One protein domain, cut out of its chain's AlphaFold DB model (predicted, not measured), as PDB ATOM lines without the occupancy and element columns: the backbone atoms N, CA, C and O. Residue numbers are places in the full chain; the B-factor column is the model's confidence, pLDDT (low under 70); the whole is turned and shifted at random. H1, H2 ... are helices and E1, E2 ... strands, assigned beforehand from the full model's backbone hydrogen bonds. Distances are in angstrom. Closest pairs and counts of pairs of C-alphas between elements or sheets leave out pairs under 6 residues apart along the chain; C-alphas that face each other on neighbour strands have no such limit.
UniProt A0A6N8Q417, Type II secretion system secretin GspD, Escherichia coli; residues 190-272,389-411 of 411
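What this domain is: This is residues 190 to 272 and 389 to 411 of the 411 residues of the protein "Type II secretion system secretin GspD" of Escherichia coli (UniProt A0A6N8Q417). Two long strands, E1 and E4, run side by side as a ribbon; E3 widens it along part of E4, and E2 and the pair E5 and E6 widen it along part of E1, while residues 191 to 195 of E1 and 269 to 272 of E4 run on as a two-stranded arm. H3 lies over E1, and H1 starts at the sheet and runs away from it, with H2 near it. The printed part has 106 residues with three named helices and six named strands: along the chain come E1 and E2, then H1 and H2, then E3 and E4, and after a cut E5, H3 and E6; the class is mixed, helices and strands, and the sheet is branched, with the antiparallel neighbour pairs E1 and E2, E1 and E4, E1 and E6, E3 and E4, and E5 and E6. It is only just compact, close to loose, with a radius of gyration of the C-alphas of 15.2 A, and flat, spanning 48 by 38 by 17 A.

Where its parts are: E1, residues 190 to 204, begins with C-alpha 190 at (-4.269, -40.504, 58.896) and is 46.8 A long. E2 is residues 208 to 210. H1, residues 219 to 232, is 19.8 A long, and H2 is residues 242 to 247. E3, residues 251 to 257, is 20.0 A long; E4, residues 260 to 272, is 40.1 A long and ends with C-alpha 272 at (-8.966, -41.903, 53.185). After the cut come E5, residues 389 to 392, H3, residues 402 to 406, and E6, residues 407 to 410, with C-alpha 410 at (-1.768, -39.639, 35.823).

How they stand to each other: E1 has E4 on one side, with N 197 and O 267 2.8 A apart. On the other side of E1 are E2, in a hairpin with it, with N 204 and O 208 2.8 A apart, and E6, with N 198 and O 409 2.9 A apart. E3 and E4 form a hairpin, with N 253 and O 264 2.8 A apart. E5 is an edge strand beside E6, with N 391 and O 408 2.8 A apart. H3 is on the sheet at a height over the sheet of 7.7 A, only just over E1, on which 3 of its 5 C-alphas fall; the closest C-alphas are those of Val 200 and Leu 405, 5.3 A apart. H1 only grazes the sheet, with its residues 219 to 223. H1 and H2 are close but not clearly touching, the C-alphas of Gly 225 and Trp 242 being 7.4 A apart, at a steep tilt of 52 degrees, opposite ways. H2 is not on the sheet. Every O i to N i+4 pair is within hydrogen-bond range in H1 and H2; in H3 it is 0 of 1, beside 2 of 2 O i to N i+3 pairs.

The domain as a whole: The C-alphas farthest apart, those of Val 190 and Asn 206, are 52.0 A apart. Residues 273 to 388 are not printed, and C-alphas 272 and 389 are 22.2 A apart across this cut. Of the links that are printed whole, none is long. The mean pLDDT of the printed part is 90.9, and no printed residue is under 70.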
ATOM      1  N   VAL A 190      -3.372 -40.985  59.940       94.19
ATOM      2  CA  VAL A 190      -4.269 -40.504  58.896       94.19
ATOM      3  C   VAL A 190      -3.542 -40.640  57.570       94.19
ATOM      4  O   VAL A 190      -2.438 -40.123  57.409       94.19
ATOM      5  N   GLN A 191      -4.161 -41.332  56.622       93.31
ATOM      6  CA  GLN A 191      -3.698 -41.425  55.245       93.31
ATOM      7  C   GLN A 191      -4.753 -40.795  54.341       93.31
ATOM      8  O   GLN A 191      -5.936 -41.133  54.431       93.31
ATOM      9  N   ASP A 192      -4.320 -39.898  53.464       95.38
ATOM     10  CA  ASP A 192      -5.146 -39.305  52.416       95.38
ATOM     11  C   ASP A 192      -4.414 -39.479  51.085       95.38
ATOM     12  O   ASP A 192      -3.258 -39.086  50.940       95.38
ATOM     13  N   GLY A 193      -5.070 -40.130  50.134       94.38
ATOM     14  CA  GLY A 193      -4.524 -40.443  48.826       94.38
ATOM     15  C   GLY A 193      -5.475 -39.962  47.749       94.38
ATOM     16  O   GLY A 193      -6.590 -40.463  47.627       94.38
ATOM     17  N   ASN A 194      -5.019 -39.025  46.927       95.56
ATOM     18  CA  ASN A 194      -5.766 -38.541  45.774       95.56
ATOM     19  C   ASN A 194      -5.083 -39.011  44.494       95.56
ATOM     20  O   ASN A 194      -3.861 -39.084  44.434       95.56
ATOM     21  N   GLY A 195      -5.878 -39.331  43.478       95.00
ATOM     22  CA  GLY A 195      -5.379 -39.697  42.161       95.00
ATOM     23  C   GLY A 195      -6.257 -39.106  41.072       95.00
ATOM     24  O   GLY A 195      -7.484 -39.107  41.190       95.00
ATOM     25  N   LEU A 196      -5.645 -38.607  40.005       95.25
ATOM     26  CA  LEU A 196      -6.352 -38.119  38.826       95.25
ATOM     27  C   LEU A 196      -5.713 -38.686  37.564       95.25
ATOM     28  O   LEU A 196      -4.562 -38.414  37.239       95.25
ATOM     29  N   ASN A 197      -6.514 -39.424  36.808       95.19
ATOM     30  CA  ASN A 197      -6.154 -39.963  35.509       95.19
ATOM     31  C   ASN A 197      -7.045 -39.319  34.451       95.19
ATOM     32  O   ASN A 197      -8.267 -39.407  34.543       95.19
ATOM     33  N   LEU A 198      -6.454 -38.703  33.432       95.44
ATOM     34  CA  LEU A 198      -7.183 -38.104  32.315       95.44
ATOM     35  C   LEU A 198      -6.394 -38.282  31.023       95.44
ATOM     36  O   LEU A 198      -5.230 -37.893  30.944       95.44
ATOM     37  N   GLY A 199      -7.030 -38.808  29.980       95.06
ATOM     38  CA  GLY A 199      -6.418 -38.858  28.661       95.06
ATOM     39  C   GLY A 199      -7.397 -39.006  27.518       95.06
ATOM     40  O   GLY A 199      -8.562 -39.360  27.690       95.06
ATOM     41  N   VAL A 200      -6.886 -38.723  26.325       96.12
ATOM     42  CA  VAL A 200      -7.627 -38.851  25.073       96.12
ATOM     43  C   VAL A 200      -6.795 -39.663  24.092       96.12
ATOM     44  O   VAL A 200      -5.610 -39.404  23.882       96.12
ATOM     45  N   GLN A 201      -7.423 -40.673  23.506       95.88
ATOM     46  CA  GLN A 201      -6.835 -41.543  22.499       95.88
ATOM     47  C   GLN A 201      -7.588 -41.375  21.183       95.88
ATOM     48  O   GLN A 201      -8.807 -41.197  21.171       95.88
ATOM     49  N   TRP A 202      -6.855 -41.455  20.078       95.00
ATOM     50  CA  TRP A 202      -7.385 -41.262  18.730       95.00
ATOM     51  C   TRP A 202      -7.071 -42.492  17.894       95.00
ATOM     52  O   TRP A 202      -5.971 -43.030  17.974       95.00
ATOM     53  N   ALA A 203      -8.001 -42.925  17.060       94.38
ATOM     54  CA  ALA A 203      -7.768 -43.982  16.092       94.38
ATOM     55  C   ALA A 203      -8.439 -43.619  14.773       94.38
ATOM     56  O   ALA A 203      -9.589 -43.192  14.751       94.38
ATOM     57  N   ASN A 204      -7.729 -43.805  13.668       93.38
ATOM     58  CA  ASN A 204      -8.273 -43.667  12.333       93.38
ATOM     59  C   ASN A 204      -7.869 -44.861  11.468       93.38
ATOM     60  O   ASN A 204      -6.713 -45.285  11.484       93.38
ATOM     61  N   LYS A 205      -8.816 -45.377  10.679       87.56
ATOM     62  CA  LYS A 205      -8.610 -46.558   9.828       87.56
ATOM     63  C   LYS A 205      -7.492 -46.392   8.785       87.56
ATOM     64  O   LYS A 205      -6.815 -47.369   8.481       87.56
ATOM     65  N   ASN A 206      -7.307 -45.187   8.246       90.00
ATOM     66  CA  ASN A 206      -6.438 -44.928   7.091       90.00
ATOM     67  C   ASN A 206      -5.208 -44.066   7.429       90.00
ATOM     68  O   ASN A 206      -4.234 -44.088   6.684       90.00
ATOM     69  N   VAL A 207      -5.257 -43.285   8.516       88.38
ATOM     70  CA  VAL A 207      -4.226 -42.281   8.853       88.38
ATOM     71  C   VAL A 207      -3.285 -42.749   9.966       88.38
ATOM     72  O   VAL A 207      -2.101 -42.428   9.938       88.38
ATOM     73  N   GLY A 208      -3.788 -43.512  10.941       89.06
ATOM     74  CA  GLY A 208      -3.010 -43.963  12.097       89.06
ATOM     75  C   GLY A 208      -3.764 -43.807  13.415       89.06
ATOM     76  O   GLY A 208      -4.963 -43.537  13.436       89.06
ATOM     77  N   ALA A 209      -3.064 -43.990  14.532       92.81
ATOM     78  CA  ALA A 209      -3.653 -43.911  15.865       92.81
ATOM     79  C   ALA A 209      -2.657 -43.389  16.905       92.81
ATOM     80  O   ALA A 209      -1.442 -43.498  16.746       92.81
ATOM     81  N   GLN A 210      -3.206 -42.884  18.001       92.94
ATOM     82  CA  GLN A 210      -2.516 -42.501  19.219       92.94
ATOM     83  C   GLN A 210      -3.108 -43.310  20.372       92.94
ATOM     84  O   GLN A 210      -4.283 -43.158  20.711       92.94
ATOM     85  N   GLN A 211      -2.274 -44.145  20.988       93.38
ATOM     86  CA  GLN A 211      -2.655 -45.017  22.092       93.38
ATOM     87  C   GLN A 211      -1.815 -44.719  23.334       93.38
ATOM     88  O   GLN A 211      -0.606 -44.520  23.236       93.38
ATOM     89  N   PHE A 212      -2.453 -44.777  24.503       94.06
ATOM     90  CA  PHE A 212      -1.785 -44.686  25.799       94.06
ATOM     91  C   PHE A 212      -2.084 -45.934  26.625       94.06
ATOM     92  O   PHE A 212      -3.227 -46.181  27.004       94.06
ATOM     93  N   THR A 213      -1.051 -46.725  26.916       89.38
ATOM     94  CA  THR A 213      -1.184 -48.023  27.601       89.38
ATOM     95  C   THR A 213      -1.562 -47.888  29.072       89.38
ATOM     96  O   THR A 213      -2.314 -48.705  29.589       89.38
ATOM     97  N   ASN A 214      -1.107 -46.822  29.732       88.44
ATOM     98  CA  ASN A 214      -1.336 -46.605  31.164       88.44
ATOM     99  C   ASN A 214      -2.780 -46.198  31.495       88.44
ATOM    100  O   ASN A 214      -3.149 -46.153  32.658       88.44
ATOM    101  N   THR A 215      -3.613 -45.943  30.482       89.69
ATOM    102  CA  THR A 215      -5.032 -45.606  30.668       89.69
ATOM    103  C   THR A 215      -5.867 -46.752  31.235       89.69
ATOM    104  O   THR A 215      -7.007 -46.509  31.611       89.69
ATOM    105  N   GLY A 216      -5.364 -47.993  31.232       88.25
ATOM    106  CA  GLY A 216      -6.140 -49.193  31.567       88.25
ATOM    107  C   GLY A 216      -7.113 -49.642  30.466       88.25
ATOM    108  O   GLY A 216      -7.611 -50.760  30.521       88.25
ATOM    109  N   LEU A 217      -7.336 -48.814  29.436       90.44
ATOM    110  CA  LEU A 217      -8.126 -49.125  28.240       90.44
ATOM    111  C   LEU A 217      -7.424 -48.608  26.975       90.44
ATOM    112  O   LEU A 217      -7.787 -47.551  26.445       90.44
ATOM    113  N   PRO A 218      -6.420 -49.326  26.451       91.75
ATOM    114  CA  PRO A 218      -5.821 -48.984  25.169       91.75
ATOM    115  C   PRO A 218      -6.870 -49.024  24.039       91.75
ATOM    116  O   PRO A 218      -7.640 -49.982  23.916       91.75
ATOM    117  N   ILE A 219      -6.913 -47.978  23.204       91.19
ATOM    118  CA  ILE A 219      -7.973 -47.787  22.196       91.19
ATOM    119  C   ILE A 219      -8.077 -48.936  21.181       91.19
ATOM    120  O   ILE A 219      -9.179 -49.245  20.727       91.19
ATOM    121  N   PHE A 220      -6.976 -49.622  20.853       88.88
ATOM    122  CA  PHE A 220      -7.017 -50.768  19.939       88.88
ATOM    123  C   PHE A 220      -7.753 -51.967  20.538       88.88
ATOM    124  O   PHE A 220      -8.568 -52.583  19.853       88.88
ATOM    125  N   ASN A 221      -7.513 -52.276  21.812       88.81
ATOM    126  CA  ASN A 221      -8.201 -53.356  22.517       88.81
ATOM    127  C   ASN A 221      -9.694 -53.040  22.658       88.81
ATOM    128  O   ASN A 221     -10.534 -53.894  22.377       88.81
ATOM    129  N   ALA A 222     -10.034 -51.793  22.996       87.62
ATOM    130  CA  ALA A 222     -11.424 -51.351  23.049       87.62
ATOM    131  C   ALA A 222     -12.119 -51.472  21.678       87.62
ATOM    132  O   ALA A 222     -13.236 -51.983  21.585       87.62
ATOM    133  N   ALA A 223     -11.446 -51.071  20.593       87.06
ATOM    134  CA  ALA A 223     -11.969 -51.192  19.234       87.06
ATOM    135  C   ALA A 223     -12.168 -52.657  18.805       87.06
ATOM    136  O   ALA A 223     -13.180 -52.971  18.174       87.06
ATOM    137  N   GLN A 224     -11.250 -53.558  19.171       86.06
ATOM    138  CA  GLN A 224     -11.410 -54.999  18.946       86.06
ATOM    139  C   GLN A 224     -12.615 -55.555  19.709       86.06
ATOM    140  O   GLN A 224     -13.412 -56.286  19.124       86.06
ATOM    141  N   GLY A 225     -12.803 -55.152  20.968       86.00
ATOM    142  CA  GLY A 225     -13.952 -55.572  21.765       86.00
ATOM    143  C   GLY A 225     -15.291 -55.117  21.184       86.00
ATOM    144  O   GLY A 225     -16.238 -55.900  21.121       86.00
ATOM    145  N   VAL A 226     -15.360 -53.881  20.681       84.88
ATOM    146  CA  VAL A 226     -16.550 -53.362  19.983       84.88
ATOM    147  C   VAL A 226     -16.766 -54.067  18.640       84.88
ATOM    148  O   VAL A 226     -17.906 -54.340  18.260       84.88
ATOM    149  N   ALA A 227     -15.698 -54.374  17.901       85.44
ATOM    150  CA  ALA A 227     -15.794 -55.111  16.643       85.44
ATOM    151  C   ALA A 227     -16.303 -56.544  16.859       85.44
ATOM    152  O   ALA A 227     -17.112 -57.025  16.065       85.44
ATOM    153  N   ASP A 228     -15.867 -57.203  17.932       87.75
ATOM    154  CA  ASP A 228     -16.348 -58.528  18.314       87.75
ATOM    155  C   ASP A 228     -17.809 -58.486  18.779       87.75
ATOM    156  O   ASP A 228     -18.630 -59.271  18.303       87.75
ATOM    157  N   TYR A 229     -18.185 -57.479  19.577       86.75
ATOM    158  CA  TYR A 229     -19.578 -57.233  19.957       86.75
ATOM    159  C   TYR A 229     -20.499 -57.092  18.736       86.75
ATOM    160  O   TYR A 229     -21.575 -57.683  18.695       86.75
ATOM    161  N   LYS A 230     -20.066 -56.363  17.698       86.12
ATOM    162  CA  LYS A 230     -20.835 -56.220  16.449       86.12
ATOM    163  C   LYS A 230     -20.986 -57.530  15.668       86.12
ATOM    164  O   LYS A 230     -21.962 -57.666  14.938       86.12
ATOM    165  N   LYS A 231     -20.034 -58.462  15.780       87.31
ATOM    166  CA  LYS A 231     -20.081 -59.769  15.101       87.31
ATOM    167  C   LYS A 231     -20.917 -60.790  15.869       87.31
ATOM    168  O   LYS A 231     -21.711 -61.498  15.260       87.31
ATOM    169  N   ASN A 232     -20.732 -60.848  17.185       85.06
ATOM    170  CA  ASN A 232     -21.251 -61.913  18.044       85.06
ATOM    171  C   ASN A 232     -22.478 -61.487  18.871       85.06
ATOM    172  O   ASN A 232     -23.106 -62.322  19.514       85.06
ATOM    173  N   GLY A 233     -22.838 -60.200  18.861       79.56
ATOM    174  CA  GLY A 233     -24.070 -59.673  19.458       79.56
ATOM    175  C   GLY A 233     -24.086 -59.590  20.988       79.56
ATOM    176  O   GLY A 233     -25.127 -59.270  21.557       79.56
ATOM    177  N   GLY A 234     -22.965 -59.856  21.669       78.69
ATOM    178  CA  GLY A 234     -22.882 -59.851  23.130       78.69
ATOM    179  C   GLY A 234     -21.486 -59.526  23.657       78.69
ATOM    180  O   GLY A 234     -20.481 -59.796  23.004       78.69
ATOM    181  N   ILE A 235     -21.430 -58.919  24.844       75.31
ATOM    182  CA  ILE A 235     -20.194 -58.767  25.617       75.31
ATOM    183  C   ILE A 235     -20.150 -59.978  26.552       75.31
ATOM    184  O   ILE A 235     -20.781 -59.979  27.604       75.31
ATOM    185  N   THR A 236     -19.511 -61.056  26.105       80.75
ATOM    186  CA  THR A 236     -19.335 -62.292  26.880       80.75
ATOM    187  C   THR A 236     -17.863 -62.469  27.239       80.75
ATOM    188  O   THR A 236     -17.002 -61.779  26.696       80.75
ATOM    189  N   SER A 237     -17.552 -63.436  28.100       80.50
ATOM    190  CA  SER A 237     -16.175 -63.833  28.427       80.50
ATOM    191  C   SER A 237     -15.363 -64.357  27.230       80.50
ATOM    192  O   SER A 237     -14.160 -64.547  27.352       80.50
ATOM    193  N   ALA A 238     -15.992 -64.567  26.067       82.06
ATOM    194  CA  ALA A 238     -15.303 -64.873  24.813       82.06
ATOM    195  C   ALA A 238     -14.807 -63.617  24.067       82.06
ATOM    196  O   ALA A 238     -14.044 -63.738  23.109       82.06
ATOM    197  N   ASN A 239     -15.233 -62.417  24.481       84.00
ATOM    198  CA  ASN A 239     -14.787 -61.164  23.884       84.00
ATOM    199  C   ASN A 239     -13.328 -60.881  24.301       84.00
ATOM    200  O   ASN A 239     -13.037 -60.862  25.498       84.00
ATOM    201  N   PRO A 240     -12.413 -60.580  23.361       83.44
ATOM    202  CA  PRO A 240     -10.995 -60.351  23.665       83.44
ATOM    203  C   PRO A 240     -10.728 -59.132  24.566       83.44
ATOM    204  O   PRO A 240      -9.628 -58.984  25.089       83.44
ATOM    205  N   ALA A 241     -11.711 -58.246  24.746       85.50
ATOM    206  CA  ALA A 241     -11.631 -57.089  25.631       85.50
ATOM    207  C   ALA A 241     -12.396 -57.276  26.956       85.50
ATOM    208  O   ALA A 241     -12.477 -56.326  27.733       85.50
ATOM    209  N   TRP A 242     -12.958 -58.463  27.225       85.94
ATOM    210  CA  TRP A 242     -13.758 -58.737  28.427       85.94
ATOM    211  C   TRP A 242     -13.009 -58.418  29.727       85.94
ATOM    212  O   TRP A 242     -13.496 -57.629  30.536       85.94
ATOM    213  N   ASP A 243     -11.809 -58.973  29.910       86.19
ATOM    214  CA  ASP A 243     -11.001 -58.772  31.124       86.19
ATOM    215  C   ASP A 243     -10.668 -57.292  31.340       86.19
ATOM    216  O   ASP A 243     -10.698 -56.771  32.450       86.19
ATOM    217  N   MET A 244     -10.415 -56.583  30.245       86.56
ATOM    218  CA  MET A 244     -10.057 -55.174  30.270       86.56
ATOM    219  C   MET A 244     -11.259 -54.283  30.612       86.56
ATOM    220  O   MET A 244     -11.137 -53.380  31.432       86.56
ATOM    221  N   PHE A 245     -12.432 -54.542  30.025       85.12
ATOM    222  CA  PHE A 245     -13.654 -53.800  30.348       85.12
ATOM    223  C   PHE A 245     -14.183 -54.117  31.747       85.12
ATOM    224  O   PHE A 245     -14.728 -53.229  32.394       85.12
ATOM    225  N   SER A 246     -14.024 -55.355  32.218       86.69
ATOM    226  CA  SER A 246     -14.481 -55.767  33.549       86.69
ATOM    227  C   SER A 246     -13.590 -55.250  34.683       86.69
ATOM    228  O   SER A 246     -14.105 -54.976  35.764       86.69
ATOM    229  N   ALA A 247     -12.288 -55.066  34.446       86.75
ATOM    230  CA  ALA A 247     -11.349 -54.516  35.427       86.75
ATOM    231  C   ALA A 247     -11.202 -52.982  35.368       86.75
ATOM    232  O   ALA A 247     -10.545 -52.393  36.229       86.75
ATOM    233  N   TYR A 248     -11.771 -52.322  34.355       89.81
ATOM    234  CA  TYR A 248     -11.639 -50.877  34.203       89.81
ATOM    235  C   TYR A 248     -12.456 -50.109  35.242       89.81
ATOM    236  O   TYR A 248     -13.637 -50.376  35.456       89.81
ATOM    237  N   ASN A 249     -11.835 -49.088  35.829       90.88
ATOM    238  CA  ASN A 249     -12.488 -48.152  36.732       90.88
ATOM    239  C   ASN A 249     -12.356 -46.725  36.183       90.88
ATOM    240  O   ASN A 249     -11.265 -46.303  35.794       90.88
ATOM    241  N   GLY A 250     -13.460 -45.981  36.166       92.44
ATOM    242  CA  GLY A 250     -13.535 -44.621  35.632       92.44
ATOM    243  C   GLY A 250     -14.504 -44.466  34.464       92.44
ATOM    244  O   GLY A 250     -15.222 -45.385  34.073       92.44
ATOM    245  N   MET A 251     -14.537 -43.260  33.907       94.19
ATOM    246  CA  MET A 251     -15.333 -42.924  32.735       94.19
ATOM    247  C   MET A 251     -14.530 -43.196  31.463       94.19
ATOM    248  O   MET A 251     -13.448 -42.643  31.288       94.19
ATOM    249  N   ALA A 252     -15.111 -43.964  30.541       93.19
ATOM    250  CA  ALA A 252     -14.620 -44.134  29.178       93.19
ATOM    251  C   ALA A 252     -15.703 -43.690  28.181       93.19
ATOM    252  O   ALA A 252     -16.743 -44.335  28.057       93.19
ATOM    253  N   ALA A 253     -15.469 -42.584  27.474       93.00
ATOM    254  CA  ALA A 253     -16.394 -42.025  26.492       93.00
ATOM    255  C   ALA A 253     -15.828 -42.178  25.074       93.00
ATOM    256  O   ALA A 253     -14.820 -41.562  24.722       93.00
ATOM    257  N   GLY A 254     -16.479 -43.024  24.273       91.62
ATOM    258  CA  GLY A 254     -16.125 -43.281  22.880       91.62
ATOM    259  C   GLY A 254     -16.971 -42.460  21.906       91.62
ATOM    260  O   GLY A 254     -18.198 -42.502  21.974       91.62
ATOM    261  N   PHE A 255     -16.333 -41.769  20.963       90.81
ATOM    262  CA  PHE A 255     -16.993 -41.023  19.890       90.81
ATOM    263  C   PHE A 255     -16.511 -41.529  18.534       90.81
ATOM    264  O   PHE A 255     -15.316 -41.747  18.346       90.81
ATOM    265  N   PHE A 256     -17.424 -41.689  17.577       89.44
ATOM    266  CA  PHE A 256     -17.103 -42.167  16.232       89.44
ATOM    267  C   PHE A 256     -17.691 -41.225  15.184       89.44
ATOM    268  O   PHE A 256     -18.887 -40.937  15.213       89.44
ATOM    269  N   ASN A 257     -16.861 -40.763  14.251       89.81
ATOM    270  CA  ASN A 257     -17.295 -39.993  13.088       89.81
ATOM    271  C   ASN A 257     -16.514 -40.444  11.844       89.81
ATOM    272  O   ASN A 257     -15.308 -40.217  11.733       89.81
ATOM    273  N   GLY A 258     -17.209 -41.105  10.913       87.75
ATOM    274  CA  GLY A 258     -16.586 -41.734   9.751       87.75
ATOM    275  C   GLY A 258     -15.516 -42.745  10.172       87.75
ATOM    276  O   GLY A 258     -15.788 -43.648  10.962       87.75
ATOM    277  N   ASP A 259     -14.297 -42.561   9.665       88.00
ATOM    278  CA  ASP A 259     -13.145 -43.409   9.987       88.00
ATOM    279  C   ASP A 259     -12.422 -43.012  11.287       88.00
ATOM    280  O   ASP A 259     -11.484 -43.708  11.672       88.00
ATOM    281  N   TRP A 260     -12.815 -41.918  11.956       90.19
ATOM    282  CA  TRP A 260     -12.221 -41.469  13.221       90.19
ATOM    283  C   TRP A 260     -12.973 -42.018  14.435       90.19
ATOM    284  O   TRP A 260     -14.189 -41.863  14.557       90.19
ATOM    285  N   GLY A 261     -12.220 -42.597  15.366       92.19
ATOM    286  CA  GLY A 261     -12.637 -42.948  16.715       92.19
ATOM    287  C   GLY A 261     -11.842 -42.152  17.749       92.19
ATOM    288  O   GLY A 261     -10.625 -42.003  17.628       92.19
ATOM    289  N   VAL A 262     -12.529 -41.656  18.771       94.69
ATOM    290  CA  VAL A 262     -11.946 -40.944  19.912       94.69
ATOM    291  C   VAL A 262     -12.364 -41.660  21.180       94.69
ATOM    292  O   VAL A 262     -13.537 -41.987  21.330       94.69
ATOM    293  N   LEU A 263     -11.425 -41.884  22.092       94.69
ATOM    294  CA  LEU A 263     -11.695 -42.454  23.407       94.69
ATOM    295  C   LEU A 263     -11.155 -41.515  24.481       94.69
ATOM    296  O   LEU A 263      -9.943 -41.365  24.627       94.69
ATOM    297  N   LEU A 264     -12.062 -40.891  25.226       95.38
ATOM    298  CA  LEU A 264     -11.737 -40.094  26.402       95.38
ATOM    299  C   LEU A 264     -11.829 -40.980  27.641       95.38
ATOM    300  O   LEU A 264     -12.860 -41.610  27.867       95.38
ATOM    301  N   THR A 265     -10.771 -41.002  28.445       95.44
ATOM    302  CA  THR A 265     -10.720 -41.718  29.719       95.44
ATOM    303  C   THR A 265     -10.478 -40.748  30.866       95.44
ATOM    304  O   THR A 265      -9.607 -39.884  30.773       95.44
ATOM    305  N   ALA A 266     -11.250 -40.877  31.947       95.75
ATOM    306  CA  ALA A 266     -11.111 -40.038  33.133       95.75
ATOM    307  C   ALA A 266     -11.456 -40.799  34.421       95.75
ATOM    308  O   ALA A 266     -12.494 -41.453  34.498       95.75
ATOM    309  N   LEU A 267     -10.624 -40.674  35.452       95.88
ATOM    310  CA  LEU A 267     -10.874 -41.200  36.793       95.88
ATOM    311  C   LEU A 267     -10.277 -40.243  37.824       95.88
ATOM    312  O   LEU A 267      -9.088 -39.953  37.765       95.88
ATOM    313  N   ALA A 268     -11.091 -39.805  38.781       95.69
ATOM    314  CA  ALA A 268     -10.615 -39.185  40.010       95.69
ATOM    315  C   ALA A 268     -10.855 -40.170  41.161       95.69
ATOM    316  O   ALA A 268     -11.989 -40.600  41.374       95.69
ATOM    317  N   SER A 269      -9.799 -40.544  41.874       94.88
ATOM    318  CA  SER A 269      -9.847 -41.407  43.053       94.88
ATOM    319  C   SER A 269      -9.474 -40.617  44.301       94.88
ATOM    320  O   SER A 269      -8.555 -39.804  44.265       94.88
ATOM    321  N   ASN A 270     -10.170 -40.882  45.404       95.69
ATOM    322  CA  ASN A 270      -9.857 -40.342  46.722       95.69
ATOM    323  C   ASN A 270      -9.990 -41.475  47.745       95.69
ATOM    324  O   ASN A 270     -11.062 -42.070  47.864       95.69
ATOM    325  N   ASN A 271      -8.902 -41.766  48.448       92.69
ATOM    326  CA  ASN A 271      -8.803 -42.801  49.460       92.69
ATOM    327  C   ASN A 271      -8.426 -42.153  50.789       92.69
ATOM    328  O   ASN A 271      -7.388 -41.507  50.886       92.69
ATOM    329  N   LYS A 272      -9.235 -42.381  51.825       93.88
ATOM    330  CA  LYS A 272      -8.966 -41.903  53.185       93.88
ATOM    331  C   LYS A 272      -8.960 -43.064  54.155       93.88
ATOM    332  O   LYS A 272      -9.857 -43.905  54.112       93.88
ATOM    333  N   GLN A 389       2.833 -38.582  36.098       95.19
ATOM    334  CA  GLN A 389       3.232 -39.274  34.882       95.19
ATOM    335  C   GLN A 389       2.437 -38.741  33.689       95.19
ATOM    336  O   GLN A 389       1.218 -38.885  33.612       95.19
ATOM    337  N   VAL A 390       3.150 -38.182  32.709       95.38
ATOM    338  CA  VAL A 390       2.555 -37.648  31.477       95.38
ATOM    339  C   VAL A 390       3.098 -38.393  30.264       95.38
ATOM    340  O   VAL A 390       4.300 -38.425  30.019       95.38
ATOM    341  N   SER A 391       2.197 -38.967  29.471       95.69
ATOM    342  CA  SER A 391       2.484 -39.504  28.137       95.69
ATOM    343  C   SER A 391       1.828 -38.602  27.102       95.69
ATOM    344  O   SER A 391       0.637 -38.329  27.205       95.69
ATOM    345  N   LYS A 392       2.570 -38.110  26.110       95.50
ATOM    346  CA  LYS A 392       2.037 -37.146  25.135       95.50
ATOM    347  C   LYS A 392       2.650 -37.313  23.755       95.50
ATOM    348  O   LYS A 392       3.768 -37.809  23.629       95.50
ATOM    349  N   VAL A 393       1.935 -36.851  22.733       94.81
ATOM    350  CA  VAL A 393       2.506 -36.674  21.392       94.81
ATOM    351  C   VAL A 393       3.427 -35.448  21.414       94.81
ATOM    352  O   VAL A 393       2.971 -34.378  21.831       94.81
ATOM    353  N   PRO A 394       4.698 -35.557  20.978       94.12
ATOM    354  CA  PRO A 394       5.591 -34.404  20.890       94.12
ATOM    355  C   PRO A 394       4.980 -33.279  20.045       94.12
ATOM    356  O   PRO A 394       4.296 -33.555  19.059       94.12
ATOM    357  N   LEU A 395       5.241 -32.020  20.411       94.44
ATOM    358  CA  LEU A 395       4.680 -30.802  19.800       94.44
ATOM    359  C   LEU A 395       3.179 -30.605  20.067       94.44
ATOM    360  O   LEU A 395       2.795 -29.595  20.649       94.44
ATOM    361  N   LEU A 396       2.322 -31.558  19.684       93.38
ATOM    362  CA  LEU A 396       0.861 -31.417  19.800       93.38
ATOM    363  C   LEU A 396       0.375 -31.432  21.252       93.38
ATOM    364  O   LEU A 396      -0.529 -30.679  21.604       93.38
ATOM    365  N   GLY A 397       0.990 -32.252  22.106       92.06
ATOM    366  CA  GLY A 397       0.660 -32.330  23.530       92.06
ATOM    367  C   GLY A 397       1.126 -31.127  24.357       92.06
ATOM    368  O   GLY A 397       0.716 -31.002  25.510       92.06
ATOM    369  N   ASP A 398       1.959 -30.256  23.778       94.94
ATOM    370  CA  ASP A 398       2.512 -29.063  24.434       94.94
ATOM    371  C   ASP A 398       1.712 -27.785  24.138       94.94
ATOM    372  O   ASP A 398       1.940 -26.751  24.764       94.94
ATOM    373  N   ILE A 399       0.748 -27.842  23.212       94.94
ATOM    374  CA  ILE A 399      -0.105 -26.698  22.877       94.94
ATOM    375  C   ILE A 399      -1.039 -26.404  24.066       94.94
ATOM    376  O   ILE A 399      -1.752 -27.304  24.519       94.94
ATOM    377  N   PRO A 400      -1.108 -25.161  24.577       91.44
ATOM    378  CA  PRO A 400      -2.018 -24.824  25.668       91.44
ATOM    379  C   PRO A 400      -3.481 -25.039  25.255       91.44
ATOM    380  O   PRO A 400      -3.848 -24.810  24.103       91.44
ATOM    381  N   LEU A 401      -4.321 -25.461  26.209       88.94
ATOM    382  CA  LEU A 401      -5.738 -25.841  26.041       88.94
ATOM    383  C   LEU A 401      -5.959 -27.086  25.162       88.94
ATOM    384  O   LEU A 401      -6.523 -28.074  25.626       88.94
ATOM    385  N   VAL A 402      -5.494 -27.064  23.913       93.56
ATOM    386  CA  VAL A 402      -5.747 -28.123  22.920       93.56
ATOM    387  C   VAL A 402      -4.856 -29.348  23.142       93.56
ATOM    388  O   VAL A 402      -5.276 -30.470  22.871       93.56
ATOM    389  N   GLY A 403      -3.659 -29.172  23.704       91.56
ATOM    390  CA  GLY A 403      -2.719 -30.263  23.970       91.56
ATOM    391  C   GLY A 403      -3.234 -31.311  24.955       91.56
ATOM    392  O   GLY A 403      -2.767 -32.449  24.921       91.56
ATOM    393  N   GLN A 404      -4.262 -30.993  25.758       92.75
ATOM    394  CA  GLN A 404      -4.952 -31.973  26.609       92.75
ATOM    395  C   GLN A 404      -5.547 -33.133  25.795       92.75
ATOM    396  O   GLN A 404      -5.628 -34.253  26.290       92.75
ATOM    397  N   LEU A 405      -5.912 -32.886  24.534       94.69
ATOM    398  CA  LEU A 405      -6.432 -33.906  23.624       94.69
ATOM    399  C   LEU A 405      -5.348 -34.866  23.109       94.69
ATOM    400  O   LEU A 405      -5.674 -35.914  22.561       94.69
ATOM    401  N   PHE A 406      -4.068 -34.533  23.272       96.00
ATOM    402  CA  PHE A 406      -2.932 -35.299  22.747       96.00
ATOM    403  C   PHE A 406      -2.033 -35.860  23.856       96.00
ATOM    404  O   PHE A 406      -0.886 -36.245  23.601       96.00
ATOM    405  N   ARG A 407      -2.538 -35.909  25.093       95.06
ATOM    406  CA  ARG A 407      -1.814 -36.433  26.253       95.06
ATOM    407  C   ARG A 407      -2.688 -37.299  27.153       95.06
ATOM    408  O   ARG A 407      -3.914 -37.236  27.117       95.06
ATOM    409  N   TYR A 408      -2.014 -38.103  27.957       96.19
ATOM    410  CA  TYR A 408      -2.535 -38.823  29.102       96.19
ATOM    411  C   TYR A 408      -1.717 -38.415  30.321       96.19
ATOM    412  O   TYR A 408      -0.488 -38.515  30.302       96.19
ATOM    413  N   THR A 409      -2.406 -37.954  31.355       95.81
ATOM    414  CA  THR A 409      -1.831 -37.539  32.629       95.81
ATOM    415  C   THR A 409      -2.378 -38.440  33.728       95.81
ATOM    416  O   THR A 409      -3.584 -38.688  33.774       95.81
ATOM    417  N   SER A 410      -1.484 -38.918  34.586       95.81
ATOM    418  CA  SER A 410      -1.768 -39.639  35.823       95.81
ATOM    419  C   SER A 410      -1.011 -38.928  36.940       95.81
ATOM    420  O   SER A 410       0.209 -38.818  36.852       95.81
ATOM    421  N   THR A 411      -1.724 -38.374  37.914       92.69
ATOM    422  CA  THR A 411      -1.168 -37.643  39.070       92.69
ATOM    423  C   THR A 411      -1.638 -38.254  40.364       92.69
ATOM    424  O   THR A 411      -2.841 -38.616  40.384       92.69
TER     425      THR A 411